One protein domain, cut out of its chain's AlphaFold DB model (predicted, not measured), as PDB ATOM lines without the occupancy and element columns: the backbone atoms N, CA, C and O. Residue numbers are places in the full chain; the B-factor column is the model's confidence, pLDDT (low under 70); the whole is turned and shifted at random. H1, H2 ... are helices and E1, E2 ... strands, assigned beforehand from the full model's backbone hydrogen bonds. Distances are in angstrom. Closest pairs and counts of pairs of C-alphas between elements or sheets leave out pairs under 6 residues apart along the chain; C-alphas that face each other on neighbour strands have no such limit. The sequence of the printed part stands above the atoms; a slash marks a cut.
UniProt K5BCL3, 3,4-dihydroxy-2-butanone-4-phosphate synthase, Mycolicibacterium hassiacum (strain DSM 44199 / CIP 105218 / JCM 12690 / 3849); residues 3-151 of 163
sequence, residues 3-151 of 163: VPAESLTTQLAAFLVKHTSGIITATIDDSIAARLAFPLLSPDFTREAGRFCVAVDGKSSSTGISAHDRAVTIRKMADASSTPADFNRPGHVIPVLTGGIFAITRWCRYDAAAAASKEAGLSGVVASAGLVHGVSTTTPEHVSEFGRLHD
ATOM      1  N   VAL A   3      19.668  -4.489  -7.569       97.50
ATOM      2  CA  VAL A   3      19.475  -5.942  -7.449       97.50
ATOM      3  C   VAL A   3      17.971  -6.214  -7.369       97.50
ATOM      4  O   VAL A   3      17.321  -5.624  -6.498       97.50
ATOM      5  N   PRO A   4      17.386  -7.065  -8.232       98.06
ATOM      6  CA  PRO A   4      15.972  -7.402  -8.124       98.06
ATOM      7  C   PRO A   4      15.704  -8.104  -6.791       98.06
ATOM      8  O   PRO A   4      16.531  -8.888  -6.311       98.06
ATOM      9  N   ALA A   5      14.570  -7.795  -6.172       98.38
ATOM     10  CA  ALA A   5      14.251  -8.222  -4.816       98.38
ATOM     11  C   ALA A   5      14.373  -9.739  -4.648       98.38
ATOM     12  O   ALA A   5      15.018 -10.199  -3.712       98.38
ATOM     13  N   GLU A   6      13.844 -10.510  -5.591       98.00
ATOM     14  CA  GLU A   6      13.830 -11.973  -5.606       98.00
ATOM     15  C   GLU A   6      15.237 -12.582  -5.577       98.00
ATOM     16  O   GLU A   6      15.430 -13.654  -5.010       98.00
ATOM     17  N   SER A   7      16.228 -11.880  -6.135       97.81
ATOM     18  CA  SER A   7      17.632 -12.314  -6.144       97.81
ATOM     19  C   SER A   7      18.458 -11.717  -5.004       97.81
ATOM     20  O   SER A   7      19.622 -12.074  -4.835       97.81
ATOM     21  N   LEU A   8      17.901 -10.796  -4.213       98.38
ATOM     22  CA  LEU A   8      18.635 -10.092  -3.167       98.38
ATOM     23  C   LEU A   8      18.921 -11.019  -1.985       98.38
ATOM     24  O   LEU A   8      18.138 -11.104  -1.044       98.38
ATOM     25  N   THR A   9      20.067 -11.691  -1.996       98.44
ATOM     26  CA  THR A   9      20.558 -12.477  -0.855       98.44
ATOM     27  C   THR A   9      21.057 -11.576   0.280       98.44
ATOM     28  O   THR A   9      21.314 -10.384   0.096       98.44
ATOM     29  N   THR A  10      21.247 -12.143   1.475       98.31
ATOM     30  CA  THR A  10      21.881 -11.430   2.599       98.31
ATOM     31  C   THR A  10      23.292 -10.954   2.245       98.31
ATOM     32  O   THR A  10      23.681  -9.853   2.626       98.31
ATOM     33  N   GLN A  11      24.044 -11.750   1.484       98.44
ATOM     34  CA  GLN A  11      25.386 -11.424   1.013       98.44
ATOM     35  C   GLN A  11      25.358 -10.257   0.025       98.44
ATOM     36  O   GLN A  11      26.163  -9.341   0.159       98.44
ATOM     37  N   LEU A  12      24.403 -10.235  -0.910       98.12
ATOM     38  CA  LEU A  12      24.232  -9.111  -1.834       98.12
ATOM     39  C   LEU A  12      23.793  -7.840  -1.106       98.12
ATOM     40  O   LEU A  12      24.314  -6.765  -1.386       98.12
ATOM     41  N   ALA A  13      22.907  -7.944  -0.113       98.25
ATOM     42  CA  ALA A  13      22.566  -6.800   0.725       98.25
ATOM     43  C   ALA A  13      23.782  -6.294   1.516       98.25
ATOM     44  O   ALA A  13      24.022  -5.092   1.558       98.25
ATOM     45  N   ALA A  14      24.598  -7.183   2.089       98.31
ATOM     46  CA  ALA A  14      25.834  -6.797   2.770       98.31
ATOM     47  C   ALA A  14      26.832  -6.141   1.805       98.31
ATOM     48  O   ALA A  14      27.492  -5.168   2.166       98.31
ATOM     49  N   PHE A  15      26.899  -6.632   0.567       97.88
ATOM     50  CA  PHE A  15      27.709  -6.059  -0.496       97.88
ATOM     51  C   PHE A  15      27.249  -4.640  -0.854       97.88
ATOM     52  O   PHE A  15      28.075  -3.728  -0.876       97.88
ATOM     53  N   LEU A  16      25.936  -4.416  -1.014       97.12
ATOM     54  CA  LEU A  16      25.373  -3.072  -1.180       97.12
ATOM     55  C   LEU A  16      25.794  -2.170  -0.019       97.12
ATOM     56  O   LEU A  16      26.343  -1.103  -0.254       97.12
ATOM     57  N   VAL A  17      25.610  -2.597   1.232       96.69
ATOM     58  CA  VAL A  17      25.965  -1.788   2.412       96.69
ATOM     59  C   VAL A  17      27.440  -1.411   2.428       96.69
ATOM     60  O   VAL A  17      27.771  -0.258   2.681       96.69
ATOM     61  N   LYS A  18      28.321  -2.375   2.161       96.25
ATOM     62  CA  LYS A  18      29.771  -2.197   2.251       96.25
ATOM     63  C   LYS A  18      30.320  -1.234   1.198       96.25
ATOM     64  O   LYS A  18      31.297  -0.546   1.473       96.25
ATOM     65  N   HIS A  19      29.732  -1.222   0.006       95.31
ATOM     66  CA  HIS A  19      30.304  -0.550  -1.162       95.31
ATOM     67  C   HIS A  19      29.517   0.677  -1.632       95.31
ATOM     68  O   HIS A  19      29.865   1.278  -2.641       95.31
ATOM     69  N   THR A  20      28.452   1.069  -0.938       94.69
ATOM     70  CA  THR A  20      27.600   2.204  -1.327       94.69
ATOM     71  C   THR A  20      27.452   3.174  -0.158       94.69
ATOM     72  O   THR A  20      28.063   2.990   0.891       94.69
ATOM     73  N   SER A  21      26.599   4.189  -0.292       92.19
ATOM     74  CA  SER A  21      26.219   5.059   0.827       92.19
ATOM     75  C   SER A  21      25.568   4.320   2.007       92.19
ATOM     76  O   SER A  21      25.352   4.919   3.058       92.19
ATOM     77  N   GLY A  22      25.178   3.052   1.837       92.56
ATOM     78  CA  GLY A  22      24.470   2.267   2.848       92.56
ATOM     79  C   GLY A  22      22.973   2.577   2.946       92.56
ATOM     80  O   GLY A  22      22.244   1.826   3.601       92.56
ATOM     81  N   ILE A  23      22.498   3.622   2.254       93.12
ATOM     82  CA  ILE A  23      21.078   3.958   2.118       93.12
ATOM     83  C   ILE A  23      20.474   3.056   1.042       93.12
ATOM     84  O   ILE A  23      20.638   3.296  -0.157       93.12
ATOM     85  N   ILE A  24      19.785   2.004   1.484       95.88
ATOM     86  CA  ILE A  24      19.102   1.067   0.591       95.88
ATOM     87  C   ILE A  24      17.665   1.537   0.373       95.88
ATOM     88  O   ILE A  24      16.868   1.659   1.303       95.88
ATOM     89  N   THR A  25      17.350   1.768  -0.893       95.81
ATOM     90  CA  THR A  25      16.005   2.079  -1.379       95.81
ATOM     91  C   THR A  25      15.387   0.847  -2.031       95.81
ATOM     92  O   THR A  25      16.112   0.031  -2.601       95.81
ATOM     93  N   ALA A  26      14.066   0.713  -1.953       97.31
ATOM     94  CA  ALA A  26      13.311  -0.330  -2.637       97.31
ATOM     95  C   ALA A  26      12.398   0.312  -3.679       97.31
ATOM     96  O   ALA A  26      11.405   0.950  -3.335       97.31
ATOM     97  N   THR A  27      12.748   0.182  -4.952       95.38
ATOM     98  CA  THR A  27      11.874   0.623  -6.036       95.38
ATOM     99  C   THR A  27      10.646  -0.271  -6.084       95.38
ATOM    100  O   THR A  27      10.787  -1.490  -6.081       95.38
ATOM    101  N   ILE A  28       9.464   0.337  -6.107       95.94
ATOM    102  CA  ILE A  28       8.163  -0.329  -6.202       95.94
ATOM    103  C   ILE A  28       7.251   0.473  -7.136       95.94
ATOM    104  O   ILE A  28       7.491   1.657  -7.364       95.94
ATOM    105  N   ASP A  29       6.195  -0.140  -7.663       93.50
ATOM    106  CA  ASP A  29       5.166   0.597  -8.401       93.50
ATOM    107  C   ASP A  29       3.973   0.986  -7.510       93.50
ATOM    108  O   ASP A  29       3.853   0.569  -6.351       93.50
ATOM    109  N   ASP A  30       3.084   1.813  -8.063       93.25
ATOM    110  CA  ASP A  30       1.887   2.302  -7.375       93.25
ATOM    111  C   ASP A  30       0.975   1.163  -6.885       93.25
ATOM    112  O   ASP A  30       0.334   1.294  -5.841       93.25
ATOM    113  N   SER A  31       0.946   0.022  -7.585       95.31
ATOM    114  CA  SER A  31       0.115  -1.121  -7.199       95.31
ATOM    115  C   SER A  31       0.631  -1.796  -5.927       95.31
ATOM    116  O   SER A  31      -0.150  -2.123  -5.029       95.31
ATOM    117  N   ILE A  32       1.955  -1.938  -5.798       97.38
ATOM    118  CA  ILE A  32       2.598  -2.490  -4.602       97.38
ATOM    119  C   ILE A  32       2.430  -1.533  -3.425       97.38
ATOM    120  O   ILE A  32       2.079  -1.973  -2.329       97.38
ATOM    121  N   ALA A  33       2.617  -0.229  -3.641       96.50
ATOM    122  CA  ALA A  33       2.418   0.762  -2.586       96.50
ATOM    123  C   ALA A  33       0.975   0.794  -2.077       96.50
ATOM    124  O   ALA A  33       0.762   0.861  -0.865       96.50
ATOM    125  N   ALA A  34      -0.008   0.688  -2.977       97.12
ATOM    126  CA  ALA A  34      -1.415   0.586  -2.609       97.12
ATOM    127  C   ALA A  34      -1.699  -0.702  -1.819       97.12
ATOM    128  O   ALA A  34      -2.270  -0.638  -0.729       97.12
ATOM    129  N   ARG A  35      -1.242  -1.863  -2.313       98.12
ATOM    130  CA  ARG A  35      -1.430  -3.168  -1.653       98.12
ATOM    131  C   ARG A  35      -0.833  -3.209  -0.248       98.12
ATOM    132  O   ARG A  35      -1.456  -3.736   0.669       98.12
ATOM    133  N   LEU A  36       0.368  -2.663  -0.074       98.44
ATOM    134  CA  LEU A  36       1.089  -2.673   1.203       98.44
ATOM    135  C   LEU A  36       0.773  -1.461   2.087       98.44
ATOM    136  O   LEU A  36       1.316  -1.352   3.190       98.44
ATOM    137  N   ALA A  37      -0.111  -0.566   1.635       97.56
ATOM    138  CA  ALA A  37      -0.441   0.691   2.299       97.56
ATOM    139  C   ALA A  37       0.828   1.459   2.718       97.56
ATOM    140  O   ALA A  37       1.055   1.737   3.900       97.56
ATOM    141  N   PHE A  38       1.718   1.723   1.760       96.88
ATOM    142  CA  PHE A  38       2.931   2.513   1.975       96.88
ATOM    143  C   PHE A  38       2.644   3.991   1.694       96.88
ATOM    144  O   PHE A  38       2.576   4.387   0.530       96.88
ATOM    145  N   PRO A  39       2.462   4.824   2.740       93.06
ATOM    146  CA  PRO A  39       2.206   6.239   2.540       93.06
ATOM    147  C   PRO A  39       3.458   6.934   2.011       93.06
ATOM    148  O   PRO A  39       4.591   6.574   2.344       93.06
ATOM    149  N   LEU A  40       3.232   7.968   1.210       91.69
ATOM    150  CA  LEU A  40       4.266   8.898   0.784       91.69
ATOM    151  C   LEU A  40       4.883   9.604   2.002       91.69
ATOM    152  O   LEU A  40       4.182   9.917   2.962       91.69
ATOM    153  N   LEU A  41       6.197   9.838   1.967       89.81
ATOM    154  CA  LEU A  41       6.936  10.484   3.057       89.81
ATOM    155  C   LEU A  41       6.556  11.964   3.221       89.81
ATOM    156  O   LEU A  41       6.511  12.467   4.338       89.81
ATOM    157  N   SER A  42       6.289  12.649   2.111       83.56
ATOM    158  CA  SER A  42       5.809  14.032   2.068       83.56
ATOM    159  C   SER A  42       4.613  14.100   1.122       83.56
ATOM    160  O   SER A  42       4.664  13.457   0.076       83.56
ATOM    161  N   PRO A  43       3.539  14.846   1.429       72.25
ATOM    162  CA  PRO A  43       2.480  15.108   0.455       72.25
ATOM    163  C   PRO A  43       2.973  16.019  -0.683       72.25
ATOM    164  O   PRO A  43       2.561  15.856  -1.830       72.25
ATOM    165  N   ASP A  44       3.910  16.923  -0.374       67.06
ATOM    166  CA  ASP A  44       4.479  17.894  -1.301       67.06
ATOM    167  C   ASP A  44       5.831  17.387  -1.805       67.06
ATOM    168  O   ASP A  44       6.888  17.651  -1.222       67.06
ATOM    169  N   PHE A  45       5.809  16.613  -2.888       64.31
ATOM    170  CA  PHE A  45       7.029  16.325  -3.635       64.31
ATOM    171  C   PHE A  45       7.340  17.533  -4.511       64.31
ATOM    172  O   PHE A  45       6.633  17.807  -5.486       64.31
ATOM    173  N   THR A  46       8.418  18.253  -4.198       54.41
ATOM    174  CA  THR A  46       9.027  19.111  -5.214       54.41
ATOM    175  C   THR A  46       9.398  18.202  -6.385       54.41
ATOM    176  O   THR A  46       9.953  17.121  -6.195       54.41
ATOM    177  N   ARG A  47       9.019  18.604  -7.604       48.38
ATOM    178  CA  ARG A  47       9.030  17.769  -8.825       48.38
ATOM    179  C   ARG A  47      10.395  17.149  -9.183       48.38
ATOM    180  O   ARG A  47      10.460  16.326 -10.090       48.38
ATOM    181  N   GLU A  48      11.457  17.540  -8.484       48.94
ATOM    182  CA  GLU A  48      12.835  17.080  -8.661       48.94
ATOM    183  C   GLU A  48      13.251  15.957  -7.687       48.94
ATOM    184  O   GLU A  48      14.237  15.271  -7.946       48.94
ATOM    185  N   ALA A  49      12.520  15.722  -6.589       56.69
ATOM    186  CA  ALA A  49      12.794  14.631  -5.653       56.69
ATOM    187  C   ALA A  49      11.911  13.406  -5.960       56.69
ATOM    188  O   ALA A  49      10.723  13.538  -6.252       56.69
ATOM    189  N   GLY A  50      12.484  12.197  -5.897       69.75
ATOM    190  CA  GLY A  50      11.739  10.948  -6.111       69.75
ATOM    191  C   GLY A  50      10.535  10.795  -5.167       69.75
ATOM    192  O   GLY A  50      10.523  11.339  -4.063       69.75
ATOM    193  N   ARG A  51       9.523  10.023  -5.587       85.50
ATOM    194  CA  ARG A  51       8.308   9.723  -4.804       85.50
ATOM    195  C   ARG A  51       8.613   8.722  -3.680       85.50
ATOM    196  O   ARG A  51       8.274   7.545  -3.772       85.50
ATOM    197  N   PHE A  52       9.322   9.171  -2.647       89.75
ATOM    198  CA  PHE A  52       9.702   8.340  -1.504       89.75
ATOM    199  C   PHE A  52       8.521   8.082  -0.563       89.75
ATOM    200  O   PHE A  52       7.750   8.989  -0.248       89.75
ATOM    201  N   CYS A  53       8.414   6.853  -0.072       93.81
ATOM    202  CA  CYS A  53       7.486   6.465   0.982       93.81
ATOM    203  C   CYS A  53       8.144   6.574   2.363       93.81
ATOM    204  O   CYS A  53       9.368   6.657   2.491       93.81
ATOM    205  N   VAL A  54       7.322   6.527   3.412       96.00
ATOM    206  CA  VAL A  54       7.811   6.320   4.781       96.00
ATOM    207  C   VAL A  54       8.633   5.030   4.827       96.00
ATOM    208  O   VAL A  54       8.210   4.004   4.294       96.00
ATOM    209  N   ALA A  55       9.812   5.093   5.451       97.56
ATOM    210  CA  ALA A  55      10.699   3.944   5.570       97.56
ATOM    211  C   ALA A  55      10.036   2.800   6.354       97.56
ATOM    212  O   ALA A  55       9.229   3.041   7.255       97.56
ATOM    213  N   VAL A  56      10.385   1.561   6.021       98.44
ATOM    214  CA  VAL A  56       9.746   0.356   6.559       98.44
ATOM    215  C   VAL A  56      10.772  -0.707   6.931       98.44
ATOM    216  O   VAL A  56      11.852  -0.771   6.343       98.44
ATOM    217  N   ASP A  57      10.397  -1.561   7.878       98.50
ATOM    218  CA  ASP A  57      11.077  -2.818   8.201       98.50
ATOM    219  C   ASP A  57      10.066  -3.966   8.148       98.50
ATOM    220  O   ASP A  57       8.881  -3.774   8.421       98.50
ATOM    221  N   GLY A  58      10.512  -5.174   7.813       97.94
ATOM    222  CA  GLY A  58       9.673  -6.368   7.880       97.94
ATOM    223  C   GLY A  58       9.249  -6.671   9.318       97.94
ATOM    224  O   GLY A  58      10.017  -6.496  10.258       97.94
ATOM    225  N   LYS A  59       8.027  -7.166   9.520       96.81
ATOM    226  CA  LYS A  59       7.464  -7.402  10.858       96.81
ATOM    227  C   LYS A  59       8.307  -8.351  11.714       96.81
ATOM    228  O   LYS A  59       8.362  -8.184  12.928       96.81
ATOM    229  N   SER A  60       8.947  -9.324  11.070       92.69
ATOM    230  CA  SER A  60       9.811 -10.334  11.682       92.69
ATOM    231  C   SER A  60      11.274  -9.903  11.838       92.69
ATOM    232  O   SER A  60      12.092 -10.712  12.278       92.69
ATOM    233  N   SER A  61      11.635  -8.669  11.465       94.88
ATOM    234  CA  SER A  61      13.002  -8.173  11.633       94.88
ATOM    235  C   SER A  61      13.380  -8.057  13.106       94.88
ATOM    236  O   SER A  61      12.522  -7.815  13.954       94.88
ATOM    237  N   SER A  62      14.678  -8.138  13.391       95.12
ATOM    238  CA  SER A  62      15.216  -7.854  14.719       95.12
ATOM    239  C   SER A  62      15.250  -6.340  14.967       95.12
ATOM    240  O   SER A  62      14.261  -5.742  15.377       95.12
ATOM    241  N   THR A  63      16.369  -5.694  14.660       96.06
ATOM    242  CA  THR A  63      16.519  -4.238  14.673       96.06
ATOM    243  C   THR A  63      16.197  -3.604  13.322       96.06
ATOM    244  O   THR A  63      16.133  -2.384  13.244       96.06
ATOM    245  N   GLY A  64      16.054  -4.397  12.251       96.69
ATOM    246  CA  GLY A  64      15.739  -3.909  10.904       96.69
ATOM    247  C   GLY A  64      16.956  -3.470  10.082       96.69
ATOM    248  O   GLY A  64      16.983  -3.652   8.868       96.69
ATOM    249  N   ILE A  65      18.020  -2.973  10.722       97.81
ATOM    250  CA  ILE A  65      19.178  -2.384  10.021       97.81
ATOM    251  C   ILE A  65      20.166  -3.408   9.441       97.81
ATOM    252  O   ILE A  65      21.010  -3.071   8.603       97.81
ATOM    253  N   SER A  66      20.118  -4.670   9.869       98.00
ATOM    254  CA  SER A  66      21.077  -5.672   9.394       98.00
ATOM    255  C   SER A  66      20.936  -5.913   7.881       98.00
ATOM    256  O   SER A  66      19.890  -5.659   7.281       98.00
ATOM    257  N   ALA A  67      21.998  -6.393   7.228       98.25
ATOM    258  CA  ALA A  67      21.917  -6.779   5.815       98.25
ATOM    259  C   ALA A  67      20.860  -7.875   5.592       98.25
ATOM    260  O   ALA A  67      20.145  -7.860   4.595       98.25
ATOM    261  N   HIS A  68      20.740  -8.797   6.550       98.38
ATOM    262  CA  HIS A  68      19.720  -9.835   6.547       98.38
ATOM    263  C   HIS A  68      18.309  -9.241   6.596       98.38
ATOM    264  O   HIS A  68      17.497  -9.531   5.718       98.38
ATOM    265  N   ASP A  69      18.041  -8.375   7.573       98.50
ATOM    266  CA  ASP A  69      16.705  -7.828   7.814       98.50
ATOM    267  C   ASP A  69      16.252  -6.946   6.650       98.50
ATOM    268  O   ASP A  69      15.122  -7.083   6.175       98.50
ATOM    269  N   ARG A  70      17.151  -6.122   6.098       98.50
ATOM    270  CA  ARG A  70      16.863  -5.326   4.897       98.50
ATOM    271  C   ARG A  70      16.591  -6.199   3.675       98.50
ATOM    272  O   ARG A  70      15.662  -5.911   2.925       98.50
ATOM    273  N   ALA A  71      17.338  -7.292   3.492       98.44
ATOM    274  CA  ALA A  71      17.109  -8.212   2.380       98.44
ATOM    275  C   ALA A  71      15.748  -8.920   2.484       98.44
ATOM    276  O   ALA A  71      15.008  -8.987   1.504       98.44
ATOM    277  N   VAL A  72      15.396  -9.412   3.678       98.25
ATOM    278  CA  VAL A  72      14.083 -10.022   3.956       98.25
ATOM    279  C   VAL A  72      12.960  -9.015   3.720       98.25
ATOM    280  O   VAL A  72      11.993  -9.341   3.037       98.25
ATOM    281  N   THR A  73      13.109  -7.792   4.229       98.62
ATOM    282  CA  THR A  73      12.120  -6.715   4.074       98.62
ATOM    283  C   THR A  73      11.837  -6.432   2.599       98.62
ATOM    284  O   THR A  73      10.678  -6.396   2.197       98.62
ATOM    285  N   ILE A  74      12.877  -6.296   1.771       98.56
ATOM    286  CA  ILE A  74      12.722  -6.006   0.339       98.56
ATOM    287  C   ILE A  74      12.108  -7.193  -0.412       98.56
ATOM    288  O   ILE A  74      11.173  -6.998  -1.187       98.56
ATOM    289  N   ARG A  75      12.550  -8.430  -0.138       98.56
ATOM    290  CA  ARG A  75      11.919  -9.639  -0.702       98.56
ATOM    291  C   ARG A  75      10.439  -9.734  -0.348       98.56
ATOM    292  O   ARG A  75       9.631 -10.113  -1.187       98.56
ATOM    293  N   LYS A  76      10.068  -9.340   0.872       98.44
ATOM    294  CA  LYS A  76       8.671  -9.336   1.312       98.44
ATOM    295  C   LYS A  76       7.822  -8.331   0.528       98.44
ATOM    296  O   LYS A  76       6.641  -8.586   0.332       98.44
ATOM    297  N   MET A  77       8.385  -7.222   0.039       98.44
ATOM    298  CA  MET A  77       7.633  -6.288  -0.817       98.44
ATOM    299  C   MET A  77       7.262  -6.914  -2.171       98.44
ATOM    300  O   MET A  77       6.155  -6.688  -2.667       98.44
ATOM    301  N   ALA A  78       8.169  -7.721  -2.735       98.19
ATOM    302  CA  ALA A  78       7.977  -8.451  -3.992       98.19
ATOM    303  C   ALA A  78       6.984  -9.618  -3.876       98.19
ATOM    304  O   ALA A  78       6.329  -9.980  -4.849       98.19
ATOM    305  N   ASP A  79       6.843 -10.192  -2.680       98.00
ATOM    306  CA  ASP A  79       5.880 -11.255  -2.400       98.00
ATOM    307  C   ASP A  79       4.433 -10.737  -2.538       98.00
ATOM    308  O   ASP A  79       3.977  -9.843  -1.810       98.00
ATOM    309  N   ALA A  80       3.705 -11.310  -3.500       97.25
ATOM    310  CA  ALA A  80       2.324 -10.957  -3.818       97.25
ATOM    311  C   ALA A  80       1.341 -11.289  -2.683       97.25
ATOM    312  O   ALA A  80       0.275 -10.678  -2.607       97.25
ATOM    313  N   SER A  81       1.698 -12.217  -1.789       97.88
ATOM    314  CA  SER A  81       0.894 -12.574  -0.615       97.88
ATOM    315  C   SER A  81       1.072 -11.606   0.557       97.88
ATOM    316  O   SER A  81       0.282 -11.634   1.500       97.88
ATOM    317  N   SER A  82       2.085 -10.735   0.507       98.19
ATOM    318  CA  SER A  82       2.349  -9.786   1.585       98.19
ATOM    319  C   SER A  82       1.253  -8.739   1.718       98.19
ATOM    320  O   SER A  82       0.693  -8.234   0.739       98.19
ATOM    321  N   THR A  83       1.022  -8.367   2.966       98.44
ATOM    322  CA  THR A  83      -0.015  -7.451   3.420       98.44
ATOM    323  C   THR A  83       0.604  -6.282   4.191       98.44
ATOM    324  O   THR A  83       1.764  -6.348   4.607       98.44
ATOM    325  N   PRO A  84      -0.156  -5.208   4.469       98.44
ATOM    326  CA  PRO A  84       0.336  -4.106   5.296       98.44
ATOM    327  C   PRO A  84       0.818  -4.519   6.698       98.44
ATOM    328  O   PRO A  84       1.650  -3.816   7.273       98.44
ATOM    329  N   ALA A  85       0.302  -5.629   7.247       98.06
ATOM    330  CA  ALA A  85       0.647  -6.141   8.577       98.06
ATOM    331  C   ALA A  85       2.038  -6.796   8.636       98.06
ATOM    332  O   ALA A  85       2.610  -6.934   9.719       98.06
ATOM    333  N   ASP A  86       2.609  -7.139   7.478       98.44
ATOM    334  CA  ASP A  86       3.955  -7.700   7.355       98.44
ATOM    335  C   ASP A  86       5.063  -6.643   7.501       98.44
ATOM    336  O   ASP A  86       6.242  -6.984   7.407       98.44
ATOM    337  N   PHE A  87       4.714  -5.375   7.750       98.56
ATOM    338  CA  PHE A  87       5.663  -4.262   7.808       98.56
ATOM    339  C   PHE A  87       5.430  -3.339   9.010       98.56
ATOM    340  O   PHE A  87       4.305  -2.939   9.316       98.56
ATOM    341  N   ASN A  88       6.526  -2.942   9.652       97.69
ATOM    342  CA  ASN A  88       6.588  -1.877  10.647       97.69
ATOM    343  C   ASN A  88       7.005  -0.552   9.985       97.69
ATOM    344  O   ASN A  88       7.683  -0.547   8.957       97.69
ATOM    345  N   ARG A  89       6.587   0.572  10.580       95.31
ATOM    346  CA  ARG A  89       6.917   1.939  10.142       95.31
ATOM    347  C   ARG A  89       7.181   2.815  11.385       95.31
ATOM    348  O   ARG A  89       6.374   2.725  12.313       95.31
ATOM    349  N   PRO A  90       8.220   3.673  11.412       95.88
ATOM    350  CA  PRO A  90       9.295   3.766  10.420       95.88
ATOM    351  C   PRO A  90      10.198   2.513  10.426       95.88
ATOM    352  O   PRO A  90       9.990   1.602  11.225       95.88
ATOM    353  N   GLY A  91      11.185   2.469   9.531       97.12
ATOM    354  CA  GLY A  91      12.186   1.402   9.446       97.12
ATOM    355  C   GLY A  91      13.425   1.830   8.656       97.12
ATOM    356  O   GLY A  91      13.690   3.026   8.530       97.12
ATOM    357  N   HIS A  92      14.180   0.874   8.116       98.12
ATOM    358  CA  HIS A  92      15.514   1.102   7.544       98.12
ATOM    359  C   HIS A  92      15.601   0.908   6.026       98.12
ATOM    360  O   HIS A  92      16.644   1.191   5.429       98.12
ATOM    361  N   VAL A  93      14.531   0.438   5.382       98.19
ATOM    362  CA  VAL A  93      14.407   0.394   3.919       98.19
ATOM    363  C   VAL A  93      13.470   1.507   3.474       98.19
ATOM    364  O   VAL A  93      12.373   1.634   4.007       98.19
ATOM    365  N   ILE A  94      13.874   2.304   2.482       96.88
ATOM    366  CA  ILE A  94      13.064   3.423   1.975       96.88
ATOM    367  C   ILE A  94      12.413   3.016   0.645       96.88
ATOM    368  O   ILE A  94      13.126   2.932  -0.362       96.88
ATOM    369  N   PRO A  95      11.092   2.765   0.589       96.38
ATOM    370  CA  PRO A  95      10.433   2.515  -0.682       96.38
ATOM    371  C   PRO A  95      10.411   3.783  -1.545       96.38
ATOM    372  O   PRO A  95      10.264   4.896  -1.034       96.38
ATOM    373  N   VAL A  96      10.555   3.621  -2.856       92.81
ATOM    374  CA  VAL A  96      10.483   4.706  -3.840       92.81
ATOM    375  C   VAL A  96       9.606   4.276  -5.004       92.81
ATOM    376  O   VAL A  96       9.814   3.204  -5.572       92.81
ATOM    377  N   LEU A  97       8.620   5.102  -5.352       90.50
ATOM    378  CA  LEU A  97       7.720   4.792  -6.456       90.50
ATOM    379  C   LEU A  97       8.363   5.093  -7.807       90.50
ATOM    380  O   LEU A  97       9.012   6.129  -7.972       90.50
ATOM    381  N   THR A  98       8.125   4.208  -8.771       87.19
ATOM    382  CA  THR A  98       8.352   4.469 -10.198       87.19
ATOM    383  C   THR A  98       7.399   5.549 -10.729       87.19
ATOM    384  O   THR A  98       6.352   5.842 -10.138       87.19
ATOM    385  N   GLY A  99       7.728   6.120 -11.884       78.00
ATOM    386  CA  GLY A  99       6.892   7.069 -12.611       78.00
ATOM    387  C   GLY A  99       6.921   8.506 -12.073       78.00
ATOM    388  O   GLY A  99       7.750   8.901 -11.253       78.00
ATOM    389  N   GLY A 100       5.981   9.320 -12.561       66.06
ATOM    390  CA  GLY A 100       5.910  10.761 -12.292       66.06
ATOM    391  C   GLY A 100       6.741  11.600 -13.268       66.06
ATOM    392  O   GLY A 100       7.359  11.083 -14.192       66.06
ATOM    393  N   ILE A 101       6.764  12.923 -13.064       56.50
ATOM    394  CA  ILE A 101       7.498  13.870 -13.932       56.50
ATOM    395  C   ILE A 101       8.984  13.504 -14.048       56.50
ATOM    396  O   ILE A 101       9.584  13.711 -15.097       56.50
ATOM    397  N   PHE A 102       9.546  12.901 -13.000       54.09
ATOM    398  CA  PHE A 102      10.927  12.440 -12.963       54.09
ATOM    399  C   PHE A 102      11.212  11.350 -14.014       54.09
ATOM    400  O   PHE A 102      12.210  11.439 -14.719       54.09
ATOM    401  N   ALA A 103      10.294  10.397 -14.218       57.25
ATOM    402  CA  ALA A 103      10.408   9.390 -15.276       57.25
ATOM    403  C   ALA A 103      10.280   9.989 -16.694       57.25
ATOM    404  O   ALA A 103      10.794   9.423 -17.651       57.25
ATOM    405  N   ILE A 104       9.629  11.151 -16.835       49.81
ATOM    406  CA  ILE A 104       9.362  11.801 -18.129       49.81
ATOM    407  C   ILE A 104      10.544  12.673 -18.586       49.81
ATOM    408  O   ILE A 104      10.790  12.786 -19.785       49.81
ATOM    409  N   THR A 105      11.284  13.302 -17.664       46.50
ATOM    410  CA  THR A 105      12.318  14.302 -18.007       46.50
ATOM    411  C   THR A 105      13.752  13.772 -17.963       46.50
ATOM    412  O   THR A 105      14.615  14.293 -18.668       46.50
ATOM    413  N   ARG A 106      14.022  12.734 -17.165       48.88
ATOM    414  CA  ARG A 106      15.292  11.994 -17.101       48.88
ATOM    415  C   ARG A 106      14.985  10.631 -16.501       48.88
ATOM    416  O   ARG A 106      14.841  10.536 -15.286       48.88
ATOM    417  N   TRP A 107      14.891   9.593 -17.331       54.81
ATOM    418  CA  TRP A 107      14.607   8.243 -16.844       54.81
ATOM    419  C   TRP A 107      15.549   7.903 -15.692       54.81
ATOM    420  O   TRP A 107      16.778   7.897 -15.823       54.81
ATOM    421  N   CYS A 108      14.953   7.725 -14.520       72.56
ATOM    422  CA  CYS A 108      15.690   7.507 -13.299       72.56
ATOM    423  C   CYS A 108      16.197   6.077 -13.272       72.56
ATOM    424  O   CYS A 108      15.521   5.156 -13.725       72.56
ATOM    425  N   ARG A 109      17.339   5.869 -12.618       80.44
ATOM    426  CA  ARG A 109      17.852   4.530 -12.303       80.44
ATOM    427  C   ARG A 109      16.800   3.600 -11.674       80.44
ATOM    428  O   ARG A 109      16.928   2.393 -11.811       80.44
ATOM    429  N   TYR A 110      15.796   4.149 -10.979       85.75
ATOM    430  CA  TYR A 110      14.699   3.376 -10.396       85.75
ATOM    431  C   TYR A 110      13.773   2.803 -11.476       85.75
ATOM    432  O   TYR A 110      13.546   1.598 -11.486       85.75
ATOM    433  N   ASP A 111      13.292   3.632 -12.406       86.69
ATOM    434  CA  ASP A 111      12.387   3.202 -13.480       86.69
ATOM    435  C   ASP A 111      13.061   2.196 -14.412       86.69
ATOM    436  O   ASP A 111      12.503   1.133 -14.674       86.69
ATOM    437  N   ALA A 112      14.299   2.486 -14.825       87.06
ATOM    438  CA  ALA A 112      15.095   1.588 -15.659       87.06
ATOM    439  C   ALA A 112      15.313   0.222 -14.988       87.06
ATOM    440  O   ALA A 112      15.155  -0.822 -15.615       87.06
ATOM    441  N   ALA A 113      15.628   0.206 -13.688       89.56
ATOM    442  CA  ALA A 113      15.845  -1.050 -12.984       89.56
ATOM    443  C   ALA A 113      14.542  -1.834 -12.761       89.56
ATOM    444  O   ALA A 113      14.543  -3.059 -12.880       89.56
ATOM    445  N   ALA A 114      13.430  -1.152 -12.469       91.62
ATOM    446  CA  ALA A 114      12.120  -1.788 -12.349       91.62
ATOM    447  C   ALA A 114      11.658  -2.389 -13.686       91.62
ATOM    448  O   ALA A 114      11.158  -3.514 -13.698       91.62
ATOM    449  N   ALA A 115      11.864  -1.681 -14.801       90.62
ATOM    450  CA  ALA A 115      11.584  -2.178 -16.147       90.62
ATOM    451  C   ALA A 115      12.416  -3.429 -16.470       90.62
ATOM    452  O   ALA A 115      11.835  -4.468 -16.767       90.62
ATOM    453  N   ALA A 116      13.739  -3.373 -16.280       91.00
ATOM    454  CA  ALA A 116      14.622  -4.522 -16.497       91.00
ATOM    455  C   ALA A 116      14.249  -5.730 -15.615       91.00
ATOM    456  O   ALA A 116      14.296  -6.879 -16.051       91.00
ATOM    457  N   SER A 117      13.833  -5.488 -14.367       94.81
ATOM    458  CA  SER A 117      13.339  -6.545 -13.480       94.81
ATOM    459  C   SER A 117      12.051  -7.187 -14.013       94.81
ATOM    460  O   SER A 117      11.942  -8.413 -13.989       94.81
ATOM    461  N   LYS A 118      11.104  -6.396 -14.528       94.38
ATOM    462  CA  LYS A 118       9.863  -6.912 -15.135       94.38
ATOM    463  C   LYS A 118      10.129  -7.671 -16.435       94.38
ATOM    464  O   LYS A 118       9.529  -8.720 -16.646       94.38
ATOM    465  N   GLU A 119      11.047  -7.189 -17.268       93.69
ATOM    466  CA  GLU A 119      11.463  -7.868 -18.502       93.69
ATOM    467  C   GLU A 119      12.094  -9.239 -18.216       93.69
ATOM    468  O   GLU A 119      11.823 -10.214 -18.911       93.69
ATOM    469  N   ALA A 120      12.835  -9.354 -17.111       94.75
ATOM    470  CA  ALA A 120      13.354 -10.625 -16.609       94.75
ATOM    471  C   ALA A 120      12.283 -11.545 -15.972       94.75
ATOM    472  O   ALA A 120      12.628 -12.582 -15.404       94.75
ATOM    473  N   GLY A 121      10.994 -11.186 -16.029       96.69
ATOM    474  CA  GLY A 121       9.888 -11.975 -15.478       96.69
ATOM    475  C   GLY A 121       9.742 -11.899 -13.954       96.69
ATOM    476  O   GLY A 121       9.119 -12.778 -13.357       96.69
ATOM    477  N   LEU A 122      10.323 -10.880 -13.314       97.69
ATOM    478  CA  LEU A 122      10.253 -10.654 -11.867       97.69
ATOM    479  C   LEU A 122       9.218  -9.569 -11.520       97.69
ATOM    480  O   LEU A 122       8.614  -8.945 -12.393       97.69
ATOM    481  N   SER A 123       9.003  -9.316 -10.229       97.31
ATOM    482  CA  SER A 123       7.969  -8.396  -9.725       97.31
ATOM    483  C   SER A 123       8.151  -6.930 -10.133       97.31
ATOM    484  O   SER A 123       7.204  -6.147 -10.047       97.31
ATOM    485  N   GLY A 124       9.359  -6.527 -10.536       96.12
ATOM    486  CA  GLY A 124       9.723  -5.122 -10.706       96.12
ATOM    487  C   GLY A 124      10.165  -4.431  -9.415       96.12
ATOM    488  O   GLY A 124      10.473  -3.239  -9.450       96.12
ATOM    489  N   VAL A 125      10.216  -5.144  -8.282       98.19
ATOM    490  CA  VAL A 125      10.779  -4.609  -7.038       98.19
ATOM    491  C   VAL A 125      12.296  -4.706  -7.076       98.19
ATOM    492  O   VAL A 125      12.856  -5.786  -7.259       98.19
ATOM    493  N   VAL A 126      12.986  -3.588  -6.846       98.00
ATOM    494  CA  VAL A 126      14.452  -3.536  -6.959       98.00
ATOM    495  C   VAL A 126      15.089  -2.841  -5.765       98.00
ATOM    496  O   VAL A 126      14.794  -1.685  -5.464       98.00
ATOM    497  N   ALA A 127      16.041  -3.515  -5.124       97.94
ATOM    498  CA  ALA A 127      16.931  -2.893  -4.155       97.94
ATOM    499  C   ALA A 127      17.972  -2.035  -4.867       97.94
ATOM    500  O   ALA A 127      18.705  -2.523  -5.725       97.94
ATOM    501  N   SER A 128      18.080  -0.773  -4.469       95.12
ATOM    502  CA  SER A 128      19.026   0.173  -5.048       95.12
ATOM    503  C   SER A 128      19.797   0.925  -3.975       95.12
ATOM    504  O   SER A 128      19.211   1.427  -3.016       95.12
ATOM    505  N   ALA A 129      21.105   1.078  -4.176       93.88
ATOM    506  CA  ALA A 129      21.958   1.914  -3.335       93.88
ATOM    507  C   ALA A 129      23.000   2.675  -4.175       93.88
ATOM    508  O   ALA A 129      23.475   2.192  -5.214       93.88
ATOM    509  N   GLY A 130      23.289   3.915  -3.767       91.81
ATOM    510  CA  GLY A 130      24.140   4.848  -4.509       91.81
ATOM    511  C   GLY A 130      25.624   4.597  -4.257       91.81
ATOM    512  O   GLY A 130      26.061   4.635  -3.111       91.81
ATOM    513  N   LEU A 131      26.396   4.362  -5.321       93.06
ATOM    514  CA  LEU A 131      27.851   4.245  -5.222       93.06
ATOM    515  C   LEU A 131      28.453   5.608  -4.842       93.06
ATOM    516  O   LEU A 131      28.057   6.640  -5.390       93.06
ATOM    517  N   VAL A 132      29.406   5.601  -3.914       92.88
ATOM    518  CA  VAL A 132      30.119   6.793  -3.425       92.88
ATOM    519  C   VAL A 132      31.621   6.593  -3.598       92.88
ATOM    520  O   VAL A 132      32.094   5.459  -3.544       92.88
ATOM    521  N   HIS A 133      32.369   7.673  -3.825       92.25
ATOM    522  CA  HIS A 133      33.822   7.625  -3.993       92.25
ATOM    523  C   HIS A 133      34.510   8.472  -2.920       92.25
ATOM    524  O   HIS A 133      34.507   9.704  -2.981       92.25
ATOM    525  N   GLY A 134      35.082   7.812  -1.909       86.38
ATOM    526  CA  GLY A 134      35.668   8.494  -0.755       86.38
ATOM    527  C   GLY A 134      34.629   9.354  -0.032       86.38
ATOM    528  O   GLY A 134      33.651   8.833   0.496       86.38
ATOM    529  N   VAL A 135      34.840  10.671  -0.025       86.75
ATOM    530  CA  VAL A 135      33.941  11.660   0.603       86.75
ATOM    531  C   VAL A 135      32.971  12.328  -0.383       86.75
ATOM    532  O   VAL A 135      32.248  13.241   0.004       86.75
ATOM    533  N   SER A 136      32.963  11.912  -1.654       89.12
ATOM    534  CA  SER A 136      32.180  12.540  -2.726       89.12
ATOM    535  C   SER A 136      31.251  11.550  -3.438       89.12
ATOM    536  O   SER A 136      31.254  10.337  -3.194       89.12
ATOM    537  N   THR A 137      30.437  12.077  -4.350       82.75
ATOM    538  CA  THR A 137      29.665  11.281  -5.305       82.75
ATOM    539  C   THR A 137      30.588  10.559  -6.289       82.75
ATOM    540  O   THR A 137      31.738  10.941  -6.506       82.75
ATOM    541  N   THR A 138      30.094   9.466  -6.871       89.69
ATOM    542  CA  THR A 138      30.858   8.691  -7.856       89.69
ATOM    543  C   THR A 138      31.014   9.430  -9.191       89.69
ATOM    544  O   THR A 138      30.162  10.238  -9.558       89.69
ATOM    545  N   THR A 139      32.059   9.094  -9.952       91.62
ATOM    546  CA  THR A 139      32.235   9.486 -11.364       91.62
ATOM    547  C   THR A 139      32.024   8.281 -12.295       91.62
ATOM    548  O   THR A 139      32.040   7.144 -11.807       91.62
ATOM    549  N   PRO A 140      31.828   8.476 -13.615       91.38
ATOM    550  CA  PRO A 140      31.750   7.374 -14.581       91.38
ATOM    551  C   PRO A 140      32.989   6.467 -14.589       91.38
ATOM    552  O   PRO A 140      32.862   5.247 -14.700       91.38
ATOM    553  N   GLU A 141      34.182   7.035 -14.408       94.69
ATOM    554  CA  GLU A 141      35.443   6.287 -14.337       94.69
ATOM    555  C   GLU A 141      35.459   5.388 -13.100       94.69
ATOM    556  O   GLU A 141      35.782   4.206 -13.195       94.69
ATOM    557  N   HIS A 142      35.029   5.917 -11.948       94.81
ATOM    558  CA  HIS A 142      34.920   5.124 -10.726       94.81
ATOM    559  C   HIS A 142      33.857   4.022 -10.839       94.81
ATOM    560  O   HIS A 142      34.087   2.914 -10.363       94.81
ATOM    561  N   VAL A 143      32.719   4.287 -11.494       94.81
ATOM    562  CA  VAL A 143      31.703   3.252 -11.771       94.81
ATOM    563  C   VAL A 143      32.298   2.139 -12.636       94.81
ATOM    564  O   VAL A 143      32.119   0.967 -12.312       94.81
ATOM    565  N   SER A 144      33.037   2.501 -13.689       95.38
ATOM    566  CA  SER A 144      33.683   1.555 -14.609       95.38
ATOM    567  C   SER A 144      34.725   0.685 -13.904       95.38
ATOM    568  O   SER A 144      34.709  -0.539 -14.034       95.38
ATOM    569  N   GLU A 145      35.590   1.305 -13.100       96.00
ATOM    570  CA  GLU A 145      36.602   0.603 -12.310       96.00
ATOM    571  C   GLU A 145      35.965  -0.326 -11.268       96.00
ATOM    572  O   GLU A 145      36.375  -1.479 -11.130       96.00
ATOM    573  N   PHE A 146      34.916   0.138 -10.580       96.56
ATOM    574  CA  PHE A 146      34.172  -0.671  -9.618       96.56
ATOM    575  C   PHE A 146      33.532  -1.898 -10.278       96.56
ATOM    576  O   PHE A 146      33.654  -3.004  -9.753       96.56
ATOM    577  N   GLY A 147      32.878  -1.714 -11.432       96.50
ATOM    578  CA  GLY A 147      32.255  -2.807 -12.179       96.50
ATOM    579  C   GLY A 147      33.265  -3.874 -12.583       96.50
ATOM    580  O   GLY A 147      33.034  -5.056 -12.348       96.50
ATOM    581  N   ARG A 148      34.437  -3.460 -13.081       97.12
ATOM    582  CA  ARG A 148      35.537  -4.371 -13.426       97.12
ATOM    583  C   ARG A 148      36.094  -5.109 -12.206       97.12
ATOM    584  O   ARG A 148      36.357  -6.303 -12.289       97.12
ATOM    585  N   LEU A 149      36.305  -4.411 -11.088       97.25
ATOM    586  CA  LEU A 149      36.891  -4.991  -9.872       97.25
ATOM    587  C   LEU A 149      35.975  -6.030  -9.213       97.25
ATOM    588  O   LEU A 149      36.459  -7.002  -8.637       97.25
ATOM    589  N   HIS A 150      34.665  -5.799  -9.264       96.50
ATOM    590  CA  HIS A 150      33.672  -6.606  -8.562       96.50
ATOM    591  C   HIS A 150      32.826  -7.497  -9.475       96.50
ATOM    592  O   HIS A 150      31.890  -8.119  -8.981       96.50
ATOM    593  N   ASP A 151      33.153  -7.552 -10.768       95.56
ATOM    594  CA  ASP A 151      32.402  -8.292 -11.787       95.56
ATOM    595  C   ASP A 151      30.906  -7.916 -11.797       95.56
ATOM    596  O   ASP A 151      30.005  -8.754 -11.811       95.56
TER     597      ASP A 151
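What this domain is: This is residues 3 to 151 of the 163 residues of the protein "3,4-dihydroxy-2-butanone-4-phosphate synthase" of Mycolicibacterium hassiacum (strain DSM 44199 / CIP 105218 / JCM 12690 / 3849) (UniProt K5BCL3). What does one see first? A small sheet of four strands, curled like part of a barrel, wraps round helix H3, while H5 packs on E4 and E1. H1 packs on residues 67 to 71 of H3, and H6 lies away from this body at the end of a long link. What is it built of? The printed part has 149 residues with six named helices and four named strands, in the order H1 E1 H2 E2 H3 E3 H4 H5 E4 H6; the class is mixed, helices and strands, and the sheet runs in the order E2 E3 E1 E4, with E2 and E3 antiparallel, E3 and E1 parallel, and E1 and E4 antiparallel. How large is it? It is compact, with a radius of gyration of the C-alphas of 15.0 A, and spans 43 by 36 by 32 A.

Where its parts are: Where do the elements before residue 60 lie? H1 is residues 10 to 19, 14.3 A long, and begins at C-alpha 10 (21.881, -11.430, 2.599). E1 is residues 25 to 28, H2 residues 30 to 35 and E2 residues 56 to 58. What follows? H3 is residues 67 to 78, 17.1 A long. E3, residues 87 to 97, 17.0 A long, bends by 103 degrees at residue 92. And the rest? H4 is residues 101 to 105, H5 residues 109 to 119, 15.3 A long, and E4 residues 126 to 128. H6, residues 140 to 150, 15.3 A long, ends at C-alpha 150 (33.672, -6.606, -8.562).

How they stand to each other: How do the strands pair? E1 is antiparallel to E4, with N 25 and O 128 2.8 A apart. E3 is staggered: its residues 87 to 93 pair antiparallel with E2, N 88 and O 57 being 2.8 A apart, and its residues 94 to 97 parallel with E1, N 26 and O 94 being 2.9 A apart. What is on the sheet? The strongly twisted sheet curls round H3; the closest C-alphas of H3 and E2 are those of Thr 73 and Gly 58, 4.5 A. H5 and the sheet make two layers, a helix on one face of a sheet, at a height of 7.0 A over the sheet. H2 only grazes the sheet with residues 30 to 33, and H1, only just on it with 5 pairs of C-alphas within 10 A, grazes it with residues 12 to 16. How do the helices stand? H1 touches H3 at a steep tilt of 67 degrees, opposite ways, the closest C-alphas being those of Thr 10 and His 68, 4.8 A. H4 is close to but not clearly touching H5, with the C-alphas of Ala 103 and Asp 111 6.7 A apart, and H6 touches no helix. In H1 to H6 every O i to N i+4 pair is within hydrogen-bond range.

The domain as a whole: How far does it reach? The two C-alphas farthest apart, those of Ala 85 and Glu 141, are 43.5 A apart, and the printed part has no cut. Which links are long? H2 to E2, with 20 residues, and E4 to H6, with 11, are long links. Where is confidence low? The mean pLDDT of the printed part is 90.8, and residues 44 to 50 and 100 to 107 are under 70.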